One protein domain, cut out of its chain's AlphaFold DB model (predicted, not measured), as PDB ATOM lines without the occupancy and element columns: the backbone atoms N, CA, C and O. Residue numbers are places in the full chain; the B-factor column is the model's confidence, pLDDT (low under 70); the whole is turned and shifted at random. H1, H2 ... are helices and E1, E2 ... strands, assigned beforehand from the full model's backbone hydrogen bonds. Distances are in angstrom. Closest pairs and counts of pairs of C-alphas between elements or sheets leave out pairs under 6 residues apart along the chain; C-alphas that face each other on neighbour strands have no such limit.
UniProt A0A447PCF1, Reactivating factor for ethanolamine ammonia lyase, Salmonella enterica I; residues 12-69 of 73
ATOM      1  N   LEU A  12     260.052 107.197 239.362       90.88
ATOM      2  CA  LEU A  12     260.439 106.019 238.612       90.88
ATOM      3  C   LEU A  12     259.846 106.110 237.211       90.88
ATOM      4  O   LEU A  12     258.633 106.248 237.054       90.88
ATOM      5  N   VAL A  13     260.707 106.022 236.203       92.62
ATOM      6  CA  VAL A  13     260.306 105.826 234.811       92.62
ATOM      7  C   VAL A  13     260.612 104.386 234.443       92.62
ATOM      8  O   VAL A  13     261.729 103.925 234.659       92.62
ATOM      9  N   VAL A  14     259.626 103.691 233.885       94.31
ATOM     10  CA  VAL A  14     259.794 102.352 233.319       94.31
ATOM     11  C   VAL A  14     259.542 102.459 231.825       94.31
ATOM     12  O   VAL A  14     258.515 103.007 231.418       94.31
ATOM     13  N   ALA A  15     260.490 101.994 231.023       94.38
ATOM     14  CA  ALA A  15     260.432 102.044 229.572       94.38
ATOM     15  C   ALA A  15     260.717 100.660 228.987       94.38
ATOM     16  O   ALA A  15     261.600  99.945 229.451       94.38
ATOM     17  N   GLU A  16     259.984 100.307 227.935       95.94
ATOM     18  CA  GLU A  16     260.257  99.097 227.155       95.94
ATOM     19  C   GLU A  16     261.501  99.268 226.272       95.94
ATOM     20  O   GLU A  16     262.179  98.298 225.955       95.94
ATOM     21  N   GLN A  17     261.815 100.496 225.867       96.50
ATOM     22  CA  GLN A  17     262.921 100.787 224.963       96.50
ATOM     23  C   GLN A  17     264.227 101.066 225.723       96.50
ATOM     24  O   GLN A  17     264.202 101.641 226.810       96.50
ATOM     25  N   ASP A  18     265.357 100.749 225.089       96.00
ATOM     26  CA  ASP A  18     266.720 101.026 225.564       96.00
ATOM     27  C   ASP A  18     267.103 102.507 225.368       96.00
ATOM     28  O   ASP A  18     267.670 102.913 224.349       96.00
ATOM     29  N   PHE A  19     266.714 103.367 226.312       96.06
ATOM     30  CA  PHE A  19     267.114 104.781 226.296       96.06
ATOM     31  C   PHE A  19     267.319 105.401 227.679       96.06
ATOM     32  O   PHE A  19     267.437 106.628 227.799       96.06
ATOM     33  N   GLY A  20     267.361 104.608 228.746       94.94
ATOM     34  CA  GLY A  20     267.306 105.081 230.126       94.94
ATOM     35  C   GLY A  20     268.436 106.039 230.472       94.94
ATOM     36  O   GLY A  20     268.202 107.090 231.078       94.94
ATOM     37  N   LYS A  21     269.649 105.766 229.981       94.25
ATOM     38  CA  LYS A  21     270.796 106.676 230.134       94.25
ATOM     39  C   LYS A  21     270.564 108.027 229.457       94.25
ATOM     40  O   LYS A  21     270.812 109.066 230.070       94.25
ATOM     41  N   ALA A  22     270.100 108.026 228.207       96.38
ATOM     42  CA  ALA A  22     269.871 109.252 227.448       96.38
ATOM     43  C   ALA A  22     268.755 110.094 228.080       96.38
ATOM     44  O   ALA A  22     268.927 111.298 228.287       96.38
ATOM     45  N   LEU A  23     267.651 109.450 228.469       95.00
ATOM     46  CA  LEU A  23     266.541 110.114 229.148       95.00
ATOM     47  C   LEU A  23     266.969 110.688 230.504       95.00
ATOM     48  O   LEU A  23     266.681 111.848 230.799       95.00
ATOM     49  N   GLY A  24     267.702 109.917 231.309       92.75
ATOM     50  CA  GLY A  24     268.219 110.374 232.598       92.75
ATOM     51  C   GLY A  24     269.148 111.583 232.460       92.75
ATOM     52  O   GLY A  24     269.010 112.555 233.202       92.75
ATOM     53  N   MET A  25     270.050 111.571 231.473       94.31
ATOM     54  CA  MET A  25     270.930 112.711 231.181       94.31
ATOM     55  C   MET A  25     270.153 113.963 230.757       94.31
ATOM     56  O   MET A  25     270.534 115.065 231.150       94.31
ATOM     57  N   LEU A  26     269.064 113.807 230.000       95.19
ATOM     58  CA  LEU A  26     268.214 114.915 229.558       95.19
ATOM     59  C   LEU A  26     267.360 115.496 230.695       95.19
ATOM     60  O   LEU A  26     267.195 116.714 230.780       95.19
ATOM     61  N   LEU A  27     266.814 114.649 231.573       91.81
ATOM     62  CA  LEU A  27     265.918 115.075 232.654       91.81
ATOM     63  C   LEU A  27     266.659 115.614 233.881       91.81
ATOM     64  O   LEU A  27     266.171 116.537 234.531       91.81
ATOM     65  N   ARG A  28     267.845 115.083 234.203       90.06
ATOM     66  CA  ARG A  28     268.584 115.437 235.427       90.06
ATOM     67  C   ARG A  28     268.830 116.947 235.612       90.06
ATOM     68  O   ARG A  28     268.633 117.416 236.731       90.06
ATOM     69  N   PRO A  29     269.208 117.737 234.585       92.94
ATOM     70  CA  PRO A  29     269.375 119.187 234.736       92.94
ATOM     71  C   PRO A  29     268.054 119.935 234.960       92.94
ATOM     72  O   PRO A  29     268.051 121.003 235.563       92.94
ATOM     73  N   GLN A  30     266.942 119.384 234.468       91.50
ATOM     74  CA  GLN A  30     265.610 119.990 234.560       91.50
ATOM     75  C   GLN A  30     264.940 119.695 235.907       91.50
ATOM     76  O   GLN A  30     264.107 120.470 236.369       91.50
ATOM     77  N   LEU A  31     265.321 118.585 236.547       87.44
ATOM     78  CA  LEU A  31     264.726 118.078 237.783       87.44
ATOM     79  C   LEU A  31     265.783 117.898 238.895       87.44
ATOM     80  O   LEU A  31     265.883 116.819 239.477       87.44
ATOM     81  N   PRO A  32     266.583 118.930 239.234       85.12
ATOM     82  CA  PRO A  32     267.775 118.776 240.076       85.12
ATOM     83  C   PRO A  32     267.485 118.341 241.520       85.12
ATOM     84  O   PRO A  32     268.383 117.848 242.197       85.12
ATOM     85  N   GLN A  33     266.254 118.534 242.002       87.00
ATOM     86  CA  GLN A  33     265.845 118.176 243.364       87.00
ATOM     87  C   GLN A  33     264.998 116.904 243.440       87.00
ATOM     88  O   GLN A  33     264.625 116.495 244.535       87.00
ATOM     89  N   LEU A  34     264.672 116.291 242.301       87.06
ATOM     90  CA  LEU A  34     263.864 115.079 242.269       87.06
ATOM     91  C   LEU A  34     264.786 113.873 242.099       87.06
ATOM     92  O   LEU A  34     265.462 113.766 241.073       87.06
ATOM     93  N   PRO A  35     264.817 112.943 243.067       88.25
ATOM     94  CA  PRO A  35     265.467 111.663 242.852       88.25
ATOM     95  C   PRO A  35     264.763 110.958 241.684       88.25
ATOM     96  O   PRO A  35     263.559 110.723 241.749       88.25
ATOM     97  N   LEU A  36     265.490 110.657 240.609       89.19
ATOM     98  CA  LEU A  36     264.962 110.016 239.403       89.19
ATOM     99  C   LEU A  36     265.701 108.704 239.155       89.19
ATOM    100  O   LEU A  36     266.931 108.689 239.095       89.19
ATOM    101  N   ALA A  37     264.946 107.630 238.948       90.75
ATOM    102  CA  ALA A  37     265.441 106.367 238.423       90.75
ATOM    103  C   ALA A  37     264.709 106.036 237.116       90.75
ATOM    104  O   ALA A  37     263.489 106.181 237.025       90.75
ATOM    105  N   VAL A  38     265.463 105.597 236.109       93.19
ATOM    106  CA  VAL A  38     264.917 105.075 234.853       93.19
ATOM    107  C   VAL A  38     265.294 103.602 234.764       93.19
ATOM    108  O   VAL A  38     266.468 103.272 234.911       93.19
ATOM    109  N   ILE A  39     264.296 102.747 234.570       93.69
ATOM    110  CA  ILE A  39     264.440 101.319 234.291       93.69
ATOM    111  C   ILE A  39     263.998 101.128 232.839       93.69
ATOM    112  O   ILE A  39     262.814 101.262 232.532       93.69
ATOM    113  N   ASP A  40     264.948 100.899 231.947       95.06
ATOM    114  CA  ASP A  40     264.733 100.609 230.531       95.06
ATOM    115  C   ASP A  40     264.742  99.103 230.249       95.06
ATOM    116  O   ASP A  40     265.055  98.293 231.120       95.06
ATOM    117  N   GLU A  41     264.325  98.734 229.035       95.56
ATOM    118  CA  GLU A  41     264.215  97.343 228.573       95.56
ATOM    119  C   GLU A  41     263.287  96.454 229.429       95.56
ATOM    120  O   GLU A  41     263.397  95.226 229.432       95.56
ATOM    121  N   VAL A  42     262.325  97.056 230.143       94.94
ATOM    122  CA  VAL A  42     261.339  96.329 230.956       94.94
ATOM    123  C   VAL A  42     259.940  96.514 230.384       94.94
ATOM    124  O   VAL A  42     259.366  97.602 230.395       94.94
ATOM    125  N   VAL A  43     259.357  95.406 229.927       94.62
ATOM    126  CA  VAL A  43     257.973  95.350 229.450       94.62
ATOM    127  C   VAL A  43     257.039  95.101 230.629       94.62
ATOM    128  O   VAL A  43     257.184  94.111 231.345       94.62
ATOM    129  N   VAL A  44     256.046  95.973 230.794       93.56
ATOM    130  CA  VAL A  44     254.971  95.822 231.782       93.56
ATOM    131  C   VAL A  44     253.608  96.037 231.145       93.56
ATOM    132  O   VAL A  44     253.456  96.758 230.159       93.56
ATOM    133  N   ARG A  45     252.591  95.415 231.727       92.25
ATOM    134  CA  ARG A  45     251.182  95.544 231.357       92.25
ATOM    135  C   ARG A  45     250.399  96.193 232.490       92.25
ATOM    136  O   ARG A  45     250.832  96.238 233.641       92.25
ATOM    137  N   ALA A  46     249.211  96.699 232.170       89.69
ATOM    138  CA  ALA A  46     248.310  97.222 233.188       89.69
ATOM    139  C   ALA A  46     247.982  96.129 234.222       89.69
ATOM    140  O   ALA A  46     247.518  95.051 233.857       89.69
ATOM    141  N   GLY A  47     248.220  96.429 235.500       89.69
ATOM    142  CA  GLY A  47     248.026  95.484 236.602       89.69
ATOM    143  C   GLY A  47     249.252  94.635 236.954       89.69
ATOM    144  O   GLY A  47     249.185  93.895 237.933       89.69
ATOM    145  N   ASP A  48     250.363  94.753 236.219       93.81
ATOM    146  CA  ASP A  48     251.634  94.170 236.650       93.81
ATOM    147  C   ASP A  48     252.192  94.920 237.864       93.81
ATOM    148  O   ASP A  48     252.078  96.143 237.993       93.81
ATOM    149  N   TYR A  49     252.842  94.165 238.741       94.56
ATOM    150  CA  TYR A  49     253.598  94.678 239.873       94.56
ATOM    151  C   TYR A  49     255.085  94.631 239.535       94.56
ATOM    152  O   TYR A  49     255.553  93.688 238.896       94.56
ATOM    153  N   ILE A  50     255.832  95.636 239.985       94.00
ATOM    154  CA  ILE A  50     257.289  95.674 239.866       94.00
ATOM    155  C   ILE A  50     257.875  95.639 241.270       94.00
ATOM    156  O   ILE A  50     257.706  96.587 242.039       94.00
ATOM    157  N   ASP A  51     258.597  94.569 241.573       94.06
ATOM    158  CA  ASP A  51     259.378  94.467 242.795       94.06
ATOM    159  C   ASP A  51     260.804  94.943 242.528       94.06
ATOM    160  O   ASP A  51     261.465  94.477 241.595       94.06
ATOM    161  N   ILE A  52     261.288  95.843 243.382       93.00
ATOM    162  CA  ILE A  52     262.676  96.305 243.401       93.00
ATOM    163  C   ILE A  52     263.336  95.681 244.628       93.00
ATOM    164  O   ILE A  52     262.967  95.986 245.763       93.00
ATOM    165  N   GLY A  53     264.276  94.764 244.401       93.00
ATOM    166  CA  GLY A  53     264.963  94.061 245.482       93.00
ATOM    167  C   GLY A  53     266.068  94.888 246.139       93.00
ATOM    168  O   GLY A  53     266.324  96.042 245.796       93.00
ATOM    169  N   THR A  54     266.765  94.282 247.099       94.88
ATOM    170  CA  THR A  54     267.925  94.914 247.736       94.88
ATOM    171  C   THR A  54     269.110  94.991 246.769       94.88
ATOM    172  O   THR A  54     269.320  94.040 246.010       94.88
ATOM    173  N   PRO A  55     269.933  96.053 246.824       95.38
ATOM    174  CA  PRO A  55     271.125  96.144 245.994       95.38
ATOM    175  C   PRO A  55     272.098  94.981 246.240       95.38
ATOM    176  O   PRO A  55     272.351  94.588 247.379       95.38
ATOM    177  N   LEU A  56     272.661  94.453 245.159       95.31
ATOM    178  CA  LEU A  56     273.645  93.374 245.133       95.31
ATOM    179  C   LEU A  56     275.020  93.923 244.734       95.31
ATOM    180  O   LEU A  56     275.141  95.054 244.258       95.31
ATOM    181  N   PHE A  57     276.073  93.124 244.938       95.00
ATOM    182  CA  PHE A  57     277.444  93.437 244.503       95.00
ATOM    183  C   PHE A  57     277.907  94.849 244.910       95.00
ATOM    184  O   PHE A  57     278.337  95.651 244.079       95.00
ATOM    185  N   GLY A  58     277.744  95.182 246.196       92.56
ATOM    186  CA  GLY A  58     278.143  96.484 246.742       92.56
ATOM    187  C   GLY A  58     277.298  97.666 246.257       92.56
ATOM    188  O   GLY A  58     277.736  98.805 246.370       92.56
ATOM    189  N   GLY A  59     276.105  97.413 245.711       90.75
ATOM    190  CA  GLY A  59     275.188  98.449 245.236       90.75
ATOM    191  C   GLY A  59     275.251  98.720 243.735       90.75
ATOM    192  O   GLY A  59     274.570  99.622 243.260       90.75
ATOM    193  N   SER A  60     276.048  97.955 242.986       90.81
ATOM    194  CA  SER A  60     276.203  98.142 241.538       90.81
ATOM    195  C   SER A  60     275.034  97.590 240.718       90.81
ATOM    196  O   SER A  60     274.840  98.011 239.581       90.81
ATOM    197  N   VAL A  61     274.244  96.674 241.285       92.69
ATOM    198  CA  VAL A  61     273.098  96.047 240.613       92.69
ATOM    199  C   VAL A  61     271.910  96.011 241.562       92.69
ATOM    200  O   VAL A  61     272.061  95.666 242.733       92.69
ATOM    201  N   VAL A  62     270.717  96.315 241.056       92.94
ATOM    202  CA  VAL A  62     269.455  96.156 241.789       92.94
ATOM    203  C   VAL A  62     268.555  95.214 240.986       92.94
ATOM    204  O   VAL A  62     268.272  95.515 239.828       92.94
ATOM    205  N   PRO A  63     268.125  94.066 241.542       94.69
ATOM    206  CA  PRO A  63     267.262  93.141 240.823       94.69
ATOM    207  C   PRO A  63     265.842  93.702 240.729       94.69
ATOM    208  O   PRO A  63     265.289  94.201 241.712       94.69
ATOM    209  N   VAL A  64     265.246  93.566 239.547       94.56
ATOM    210  CA  VAL A  64     263.864  93.956 239.263       94.56
ATOM    211  C   VAL A  64     263.086  92.709 238.857       94.56
ATOM    212  O   VAL A  64     263.567  91.911 238.056       94.56
ATOM    213  N   THR A  65     261.898  92.512 239.425       95.56
ATOM    214  CA  THR A  65     260.993  91.416 239.046       95.56
ATOM    215  C   THR A  65     259.644  91.980 238.635       95.56
ATOM    216  O   THR A  65     259.011  92.690 239.412       95.56
ATOM    217  N   VAL A  66     259.180  91.617 237.439       95.62
ATOM    218  CA  VAL A  66     257.810  91.891 236.997       95.62
ATOM    219  C   VAL A  66     256.925  90.718 237.411       95.62
ATOM    220  O   VAL A  66     257.197  89.566 237.070       95.62
ATOM    221  N   LYS A  67     255.873  91.003 238.176       94.81
ATOM    222  CA  LYS A  67     254.864  90.034 238.607       94.81
ATOM    223  C   LYS A  67     253.539  90.360 237.941       94.81
ATOM    224  O   LYS A  67     252.895  91.348 238.287       94.81
ATOM    225  N   SER A  68     253.107  89.488 237.044       92.75
ATOM    226  CA  SER A  68     251.767  89.560 236.474       92.75
ATOM    227  C   SER A  68     250.774  88.811 237.350       92.75
ATOM    228  O   SER A  68     250.992  87.649 237.701       92.75
ATOM    229  N   LEU A  69     249.662  89.461 237.687       86.25
ATOM    230  CA  LEU A  69     248.529  88.768 238.285       86.25
ATOM    231  C   LEU A  69     247.783  88.005 237.190       86.25
ATOM    232  O   LEU A  69     247.200  88.600 236.286       86.25
TER     233      LEU A  69
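Overview. This is residues 12 to 69 of the 73 residues of the protein "Reactivating factor for ethanolamine ammonia lyase" of Salmonella enterica I (UniProt A0A447PCF1). This domain has little regular structure: helix H1 packs on E2 of the short parallel pair E1 and E2, and towards the other end E3 and E4 form an antiparallel hairpin with a long loop. Residues 29 to 34 stick out. The 58 printed residues hold E1, H1, E2, E3, E4 in that order; the class is mixed, with 23 residues in named elements. It is only just loose, close to compact, with a radius of gyration of the C-alphas of 12.7 A and spans of 37 by 30 by 20 A.

Arrangement. Start at E1, residues 12 to 14: N 13 is 2.9 A from O 37 of its parallel neighbour E2, residues 36 to 39. Between them in the chain comes H1, residues 20 to 27, with every O i to N i+4 pair within hydrogen-bond range; its closest C-alpha to E2 is Gly 20, 5.3 A from that of Val 38. These three make a strand-helix-strand unit, parallel neighbour strands with a helix between, its crossover right-handed. Then find the hairpin of E3, residues 49 to 52, and E4, residues 64 to 67, with N 49 and O 67 at 2.9 A. E2 is apart from both.

Along the chain. Find C-alpha 12 at (260.439, 106.019, 238.612), where E1 begins its 6.5 A. H1 runs 10.4 A, E2 10.1 A, E3 9.9 A and E4 9.8 A, to C-alpha 67 at (254.864, 90.034, 238.607).

Size, cuts and confidence. The C-alphas farthest apart, of Pro 29 and Leu 69, are 37.0 A apart. The link E3 to E4 is long; the printed part has no cut, and no printed residue is under 70 in pLDDT.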